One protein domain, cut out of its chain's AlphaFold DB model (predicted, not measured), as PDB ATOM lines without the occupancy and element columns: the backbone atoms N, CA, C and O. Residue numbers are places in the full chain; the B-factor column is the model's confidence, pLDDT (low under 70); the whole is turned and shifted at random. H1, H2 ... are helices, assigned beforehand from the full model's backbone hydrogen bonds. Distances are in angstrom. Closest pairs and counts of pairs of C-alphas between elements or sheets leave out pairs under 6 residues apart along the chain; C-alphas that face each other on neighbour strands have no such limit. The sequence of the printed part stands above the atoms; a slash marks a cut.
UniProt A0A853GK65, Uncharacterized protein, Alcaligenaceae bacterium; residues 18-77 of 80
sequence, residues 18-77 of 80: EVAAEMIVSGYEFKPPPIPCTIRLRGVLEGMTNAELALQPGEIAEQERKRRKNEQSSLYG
ATOM      1  N   GLU A  18     177.454  67.458  11.269       85.50
ATOM      2  CA  GLU A  18     178.852  67.674  10.883       85.50
ATOM      3  C   GLU A  18     179.226  66.863   9.635       85.50
ATOM      4  O   GLU A  18     179.707  67.429   8.654       85.50
ATOM      5  N   VAL A  19     178.907  65.563   9.624       83.88
ATOM      6  CA  VAL A  19     179.163  64.684   8.470       83.88
ATOM      7  C   VAL A  19     178.357  65.142   7.253       83.88
ATOM      8  O   VAL A  19     178.875  65.166   6.140       83.88
ATOM      9  N   ALA A  20     177.107  65.571   7.449       83.50
ATOM     10  CA  ALA A  20     176.290  66.122   6.371       83.50
ATOM     11  C   ALA A  20     176.933  67.376   5.748       83.50
ATOM     12  O   ALA A  20     176.959  67.503   4.524       83.50
ATOM     13  N   ALA A  21     177.484  68.280   6.566       86.88
ATOM     14  CA  ALA A  21     178.164  69.477   6.080       86.88
ATOM     15  C   ALA A  21     179.434  69.137   5.280       86.88
ATOM     16  O   ALA A  21     179.650  69.701   4.206       86.88
ATOM     17  N   GLU A  22     180.239  68.183   5.753       88.25
ATOM     18  CA  GLU A  22     181.435  67.714   5.044       88.25
ATOM     19  C   GLU A  22     181.092  67.062   3.695       88.25
ATOM     20  O   GLU A  22     181.734  67.340   2.676       88.25
ATOM     21  N   MET A  23     180.039  66.238   3.662       87.56
ATOM     22  CA  MET A  23     179.542  65.620   2.433       87.56
ATOM     23  C   MET A  23     179.107  66.677   1.410       87.56
ATOM     24  O   MET A  23     179.507  66.588   0.249       87.56
ATOM     25  N   ILE A  24     178.377  67.711   1.842       87.31
ATOM     26  CA  ILE A  24     177.944  68.819   0.974       87.31
ATOM     27  C   ILE A  24     179.147  69.579   0.403       87.31
ATOM     28  O   ILE A  24     179.189  69.835  -0.801       87.31
ATOM     29  N   VAL A  25     180.148  69.906   1.230       92.00
ATOM     30  CA  VAL A  25     181.384  70.576   0.776       92.00
ATOM     31  C   VAL A  25     182.155  69.709  -0.224       92.00
ATOM     32  O   VAL A  25     182.713  70.225  -1.190       92.00
ATOM     33  N   SER A  26     182.126  68.390  -0.038       88.69
ATOM     34  CA  SER A  26     182.730  67.410  -0.947       88.69
ATOM     35  C   SER A  26     181.914  67.174  -2.229       88.69
ATOM     36  O   SER A  26     182.297  66.349  -3.057       88.69
ATOM     37  N   GLY A  27     180.797  67.890  -2.410       89.75
ATOM     38  CA  GLY A  27     179.943  67.816  -3.596       89.75
ATOM     39  C   GLY A  27     178.878  66.716  -3.559       89.75
ATOM     40  O   GLY A  27     178.240  66.463  -4.579       89.75
ATOM     41  N   TYR A  28     178.662  66.065  -2.414       83.56
ATOM     42  CA  TYR A  28     177.607  65.069  -2.240       83.56
ATOM     43  C   TYR A  28     176.315  65.724  -1.739       83.56
ATOM     44  O   TYR A  28     176.267  66.299  -0.655       83.56
ATOM     45  N   GLU A  29     175.236  65.582  -2.508       81.12
ATOM     46  CA  GLU A  29     173.898  66.042  -2.132       81.12
ATOM     47  C   GLU A  29     172.986  64.836  -1.883       81.12
ATOM     48  O   GLU A  29     172.720  64.044  -2.790       81.12
ATOM     49  N   PHE A  30     172.478  64.696  -0.657       72.75
ATOM     50  CA  PHE A  30     171.490  63.669  -0.339       72.75
ATOM     51  C   PHE A  30     170.080  64.247  -0.457       72.75
ATOM     52  O   PHE A  30     169.633  65.010   0.398       72.75
ATOM     53  N   LYS A  31     169.364  63.878  -1.520       70.94
ATOM     54  CA  LYS A  31     167.949  64.223  -1.682       70.94
ATOM     55  C   LYS A  31     167.090  63.073  -1.156       70.94
ATOM     56  O   LYS A  31     167.125  61.996  -1.759       70.94
ATOM     57  N   PRO A  32     166.316  63.262  -0.069       66.00
ATOM     58  CA  PRO A  32     165.369  62.244   0.354       66.00
ATOM     59  C   PRO A  32     164.370  62.007  -0.788       66.00
ATOM     60  O   PRO A  32     163.899  62.972  -1.401       66.00
ATOM     61  N   PRO A  33     164.074  60.744  -1.133       59.91
ATOM     62  CA  PRO A  33     163.165  60.467  -2.228       59.91
ATOM     63  C   PRO A  33     161.765  61.030  -1.896       59.91
ATOM     64  O   PRO A  33     161.330  60.936  -0.748       59.91
ATOM     65  N   PRO A  34     161.035  61.601  -2.880       60.56
ATOM     66  CA  PRO A  34     159.727  62.241  -2.660       60.56
ATOM     67  C   PRO A  34     158.651  61.302  -2.102       60.56
ATOM     68  O   PRO A  34     157.641  61.736  -1.558       60.56
ATOM     69  N   ILE A  35     158.867  60.005  -2.275       62.50
ATOM     70  CA  ILE A  35     158.102  58.929  -1.669       62.50
ATOM     71  C   ILE A  35     159.142  58.130  -0.881       62.50
ATOM     72  O   ILE A  35     160.223  57.899  -1.436       62.50
ATOM     73  N   PRO A  36     158.862  57.666   0.351       57.09
ATOM     74  CA  PRO A  36     159.670  56.650   1.021       57.09
ATOM     75  C   PRO A  36     159.530  55.319   0.259       57.09
ATOM     76  O   PRO A  36     158.955  54.341   0.724       57.09
ATOM     77  N   CYS A  37     159.989  55.307  -0.989       54.59
ATOM     78  CA  CYS A  37     160.056  54.154  -1.847       54.59
ATOM     79  C   CYS A  37     161.247  53.350  -1.367       54.59
ATOM     80  O   CYS A  37     162.400  53.730  -1.577       54.59
ATOM     81  N   THR A  38     160.965  52.202  -0.770       61.47
ATOM     82  CA  THR A  38     161.931  51.118  -0.687       61.47
ATOM     83  C   THR A  38     162.207  50.650  -2.114       61.47
ATOM     84  O   THR A  38     161.560  49.742  -2.639       61.47
ATOM     85  N   ILE A  39     163.146  51.308  -2.804       70.62
ATOM     86  CA  ILE A  39     163.669  50.769  -4.058       70.62
ATOM     87  C   ILE A  39     164.125  49.353  -3.727       70.62
ATOM     88  O   ILE A  39     164.886  49.132  -2.783       70.62
ATOM     89  N   ARG A  40     163.602  48.369  -4.465       80.75
ATOM     90  CA  ARG A  40     163.971  46.975  -4.232       80.75
ATOM     91  C   ARG A  40     165.478  46.881  -4.398       80.75
ATOM     92  O   ARG A  40     165.989  47.274  -5.442       80.75
ATOM     93  N   LEU A  41     166.162  46.305  -3.411       85.12
ATOM     94  CA  LEU A  41     167.612  46.103  -3.455       85.12
ATOM     95  C   LEU A  41     168.052  45.482  -4.790       85.12
ATOM     96  O   LEU A  41     169.038  45.905  -5.375       85.12
ATOM     97  N   ARG A  42     167.251  44.558  -5.335       85.12
ATOM     98  CA  ARG A  42     167.468  43.982  -6.667       85.12
ATOM     99  C   ARG A  42     167.574  45.031  -7.781       85.12
ATOM    100  O   ARG A  42     168.483  44.928  -8.585       85.12
ATOM    101  N   GLY A  43     166.692  46.028  -7.819       85.75
ATOM    102  CA  GLY A  43     166.737  47.091  -8.827       85.75
ATOM    103  C   GLY A  43     167.952  48.007  -8.660       85.75
ATOM    104  O   GLY A  43     168.552  48.413  -9.648       85.75
ATOM    105  N   VAL A  44     168.367  48.267  -7.413       86.25
ATOM    106  CA  VAL A  44     169.619  48.991  -7.126       86.25
ATOM    107  C   VAL A  44     170.822  48.209  -7.656       86.25
ATOM    108  O   VAL A  44     171.668  48.763  -8.350       86.25
ATOM    109  N   LEU A  45     170.875  46.907  -7.367       89.62
ATOM    110  CA  LEU A  45     171.964  46.038  -7.799       89.62
ATOM    111  C   LEU A  45     171.985  45.862  -9.322       89.62
ATOM    112  O   LEU A  45     173.057  45.922  -9.913       89.62
ATOM    113  N   GLU A  46     170.834  45.689  -9.974       87.56
ATOM    114  CA  GLU A  46     170.717  45.617 -11.441       87.56
ATOM    115  C   GLU A  46     171.246  46.881 -12.133       87.56
ATOM    116  O   GLU A  46     171.832  46.779 -13.209       87.56
ATOM    117  N   GLY A  47     171.096  48.050 -11.502       87.75
ATOM    118  CA  GLY A  47     171.652  49.309 -11.997       87.75
ATOM    119  C   GLY A  47     173.177  49.419 -11.881       87.75
ATOM    120  O   GLY A  47     173.769  50.241 -12.575       87.75
ATOM    121  N   MET A  48     173.823  48.597 -11.045       92.25
ATOM    122  CA  MET A  48     175.279  48.606 -10.873       92.25
ATOM    123  C   MET A  48     175.988  47.748 -11.920       92.25
ATOM    124  O   MET A  48     175.705  46.553 -12.104       92.25
ATOM    125  N   THR A  49     177.015  48.329 -12.535       92.56
ATOM    126  CA  THR A  49     177.944  47.592 -13.391       92.56
ATOM    127  C   THR A  49     178.749  46.575 -12.578       92.56
ATOM    128  O   THR A  49     178.916  46.686 -11.363       92.56
ATOM    129  N   ASN A  50     179.300  45.560 -13.250       91.75
ATOM    130  CA  ASN A  50     180.149  44.564 -12.580       91.75
ATOM    131  C   ASN A  50     181.411  45.185 -11.961       91.75
ATOM    132  O   ASN A  50     181.901  44.667 -10.960       91.75
ATOM    133  N   ALA A  51     181.931  46.268 -12.549       93.69
ATOM    134  CA  ALA A  51     183.090  46.985 -12.027       93.69
ATOM    135  C   ALA A  51     182.739  47.732 -10.732       93.69
ATOM    136  O   ALA A  51     183.429  47.562  -9.732       93.69
ATOM    137  N   GLU A  52     181.629  48.474 -10.719       93.62
ATOM    138  CA  GLU A  52     181.139  49.159  -9.515       93.62
ATOM    139  C   GLU A  52     180.824  48.162  -8.399       93.62
ATOM    140  O   GLU A  52     181.253  48.346  -7.263       93.62
ATOM    141  N   LEU A  53     180.156  47.054  -8.727       92.81
ATOM    142  CA  LEU A  53     179.844  46.002  -7.764       92.81
ATOM    143  C   LEU A  53     181.104  45.314  -7.205       92.81
ATOM    144  O   LEU A  53     181.104  44.857  -6.065       92.81
ATOM    145  N   ALA A  54     182.189  45.222  -7.984       92.50
ATOM    146  CA  ALA A  54     183.449  44.640  -7.521       92.50
ATOM    147  C   ALA A  54     184.156  45.506  -6.469       92.50
ATOM    148  O   ALA A  54     184.869  44.954  -5.629       92.50
ATOM    149  N   LEU A  55     183.936  46.824  -6.509       94.00
ATOM    150  CA  LEU A  55     184.462  47.780  -5.536       94.00
ATOM    151  C   LEU A  55     183.664  47.785  -4.226       94.00
ATOM    152  O   LEU A  55     184.187  48.225  -3.207       94.00
ATOM    153  N   GLN A  56     182.421  47.291  -4.236       91.06
ATOM    154  CA  GLN A  56     181.571  47.265  -3.047       91.06
ATOM    155  C   GLN A  56     181.987  46.131  -2.088       91.06
ATOM    156  O   GLN A  56     181.976  44.952  -2.473       91.06
ATOM    157  N   PRO A  57     182.357  46.450  -0.834       91.75
ATOM    158  CA  PRO A  57     182.632  45.446   0.184       91.75
ATOM    159  C   PRO A  57     181.332  44.868   0.768       91.75
ATOM    160  O   PRO A  57     180.245  45.421   0.611       91.75
ATOM    161  N   GLY A  58     181.457  43.752   1.489       92.38
ATOM    162  CA  GLY A  58     180.361  43.165   2.262       92.38
ATOM    163  C   GLY A  58     179.587  42.047   1.560       92.38
ATOM    164  O   GLY A  58     179.723  41.790   0.360       92.38
ATOM    165  N   GLU A  59     178.764  41.365   2.357       93.44
ATOM    166  CA  GLU A  59     178.121  40.102   1.983       93.44
ATOM    167  C   GLU A  59     177.113  40.261   0.835       93.44
ATOM    168  O   GLU A  59     177.079  39.441  -0.078       93.44
ATOM    169  N   ILE A  60     176.344  41.354   0.812       89.88
ATOM    170  CA  ILE A  60     175.352  41.624  -0.244       89.88
ATOM    171  C   ILE A  60     176.030  41.714  -1.621       89.88
ATOM    172  O   ILE A  60     175.560  41.121  -2.596       89.88
ATOM    173  N   ALA A  61     177.165  42.412  -1.702       91.50
ATOM    174  CA  ALA A  61     177.931  42.534  -2.939       91.50
ATOM    175  C   ALA A  61     178.579  41.200  -3.346       91.50
ATOM    176  O   ALA A  61     178.714  40.901  -4.533       91.50
ATOM    177  N   GLU A  62     178.997  40.371  -2.387       93.81
ATOM    178  CA  GLU A  62     179.521  39.029  -2.661       93.81
ATOM    179  C   GLU A  62     178.438  38.082  -3.200       93.81
ATOM    180  O   GLU A  62     178.650  37.410  -4.216       93.81
ATOM    181  N   GLN A  63     177.260  38.075  -2.575       93.31
ATOM    182  CA  GLN A  63     176.115  37.274  -3.002       93.31
ATOM    183  C   GLN A  63     175.681  37.637  -4.427       93.31
ATOM    184  O   GLN A  63     175.499  36.746  -5.260       93.31
ATOM    185  N   GLU A  64     175.594  38.929  -4.749       94.31
ATOM    186  CA  GLU A  64     175.246  39.387  -6.098       94.31
ATOM    187  C   GLU A  64     176.325  39.011  -7.129       94.31
ATOM    188  O   GLU A  64     176.005  38.510  -8.212       94.31
ATOM    189  N   ARG A  65     177.617  39.149  -6.788       93.69
ATOM    190  CA  ARG A  65     178.724  38.681  -7.646       93.69
ATOM    191  C   ARG A  65     178.628  37.178  -7.918       93.69
ATOM    192  O   ARG A  65     178.859  36.748  -9.049       93.69
ATOM    193  N   LYS A  66     178.275  36.372  -6.912       93.62
ATOM    194  CA  LYS A  66     178.076  34.922  -7.061       93.62
ATOM    195  C   LYS A  66     176.863  34.606  -7.937       93.62
ATOM    196  O   LYS A  66     176.970  33.762  -8.823       93.62
ATOM    197  N   ARG A  67     175.744  35.313  -7.745       92.56
ATOM    198  CA  ARG A  67     174.534  35.167  -8.572       92.56
ATOM    199  C   ARG A  67     174.842  35.404 -10.051       92.56
ATOM    200  O   ARG A  67     174.552  34.537 -10.869       92.56
ATOM    201  N   ARG A  68     175.511  36.516 -10.385       92.31
ATOM    202  CA  ARG A  68     175.877  36.849 -11.775       92.31
ATOM    203  C   ARG A  68     176.814  35.818 -12.407       92.31
ATOM    204  O   ARG A  68     176.624  35.452 -13.563       92.31
ATOM    205  N   LYS A  69     177.794  35.310 -11.649       89.25
ATOM    206  CA  LYS A  69     178.692  34.239 -12.117       89.25
ATOM    207  C   LYS A  69     177.927  32.956 -12.454       89.25
ATOM    208  O   LYS A  69     178.217  32.334 -13.470       89.25
ATOM    209  N   ASN A  70     176.950  32.583 -11.628       88.94
ATOM    210  CA  ASN A  70     176.121  31.398 -11.860       88.94
ATOM    211  C   ASN A  70     175.203  31.561 -13.081       88.94
ATOM    212  O   ASN A  70     174.973  30.612 -13.825       88.94
ATOM    213  N   GLU A  71     174.695  32.769 -13.320       84.19
ATOM    214  CA  GLU A  71     173.895  33.062 -14.514       84.19
ATOM    215  C   GLU A  71     174.742  32.968 -15.783       84.19
ATOM    216  O   GLU A  71     174.342  32.319 -16.747       84.19
ATOM    217  N   GLN A  72     175.955  33.520 -15.761       76.88
ATOM    218  CA  GLN A  72     176.898  33.407 -16.872       76.88
ATOM    219  C   GLN A  72     177.300  31.952 -17.135       76.88
ATOM    220  O   GLN A  72     177.302  31.522 -18.287       76.88
ATOM    221  N   SER A  73     177.590  31.165 -16.096       72.88
ATOM    222  CA  SER A  73     177.925  29.749 -16.279       72.88
ATOM    223  C   SER A  73     176.746  28.933 -16.813       72.88
ATOM    224  O   SER A  73     176.959  28.038 -17.628       72.88
ATOM    225  N   SER A  74     175.506  29.272 -16.443       69.56
ATOM    226  CA  SER A  74     174.306  28.641 -17.008       69.56
ATOM    227  C   SER A  74     174.085  28.989 -18.487       69.56
ATOM    228  O   SER A  74     173.664  28.131 -19.263       69.56
ATOM    229  N   LEU A  75     174.435  30.215 -18.895       63.59
ATOM    230  CA  LEU A  75     174.270  30.696 -20.268       63.59
ATOM    231  C   LEU A  75     175.246  30.016 -21.246       63.59
ATOM    232  O   LEU A  75     174.893  29.759 -22.392       63.59
ATOM    233  N   TYR A  76     176.462  29.707 -20.786       60.62
ATOM    234  CA  TYR A  76     177.519  29.082 -21.597       60.62
ATOM    235  C   TYR A  76     177.681  27.569 -21.361       60.62
ATOM    236  O   TYR A  76     178.433  26.913 -22.079       60.62
ATOM    237  N   GLY A  77     176.983  26.998 -20.374       57.53
ATOM    238  CA  GLY A  77     177.117  25.599 -19.953       57.53
ATOM    239  C   GLY A  77     176.089  24.614 -20.526       57.53
ATOM    240  O   GLY A  77     176.198  23.429 -20.236       57.53
TER     241      GLY A  77
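AT A GLANCE: This is residues 18 to 77 of the 80 residues of an uncharacterized protein of Alcaligenaceae bacterium (UniProt A0A853GK65). A short helix, H1, lies at one end of an open, strung-out chain, and the looping stretch 26 to 40 leads to a small cluster of H2 and the hairpin of H3 and H4. Residues 69 to 77 stick out at the other end. The printed part has 60 residues and four helices, H1 to H4, with no named strand: all helix. It is only just extended, close to loose, with a radius of gyration of the C-alphas of 16.0 A and spans of 51 by 25 by 17 A.

IN THESE COORDINATES: H1 is residues 18 to 25, from C-alpha 18 at (178.852, 67.674, 10.883). H2 is residues 41 to 47, H3 residues 50 to 55. H4, residues 59 to 76, is 26.0 A long and ends at C-alpha 76 (177.519, 29.082, -21.597).

HOW THE PARTS SIT: H1 is apart from H2, H3 and H4. H2 is close to but not clearly touching H4, the closest C-alphas, Leu 45 and Glu 64, being 7.6 A apart. H3 and H4 touch as a helical hairpin, with residues 61 to 65 of H4 alone, at a shallow tilt of 27 degrees, opposite ways; the closest C-alphas, Leu 53 and Ala 61, are 6.2 A apart. In H1 to H4 every O i to N i+4 pair is within hydrogen-bond range.

THE WHOLE: The C-alphas of Glu 18 and Gly 77, the two farthest apart, are 52.2 A apart. The printed part has no cut. The link H1 to H2 is long. The model's pLDDT is under 70 at residues 32 to 38 and 74 to 77.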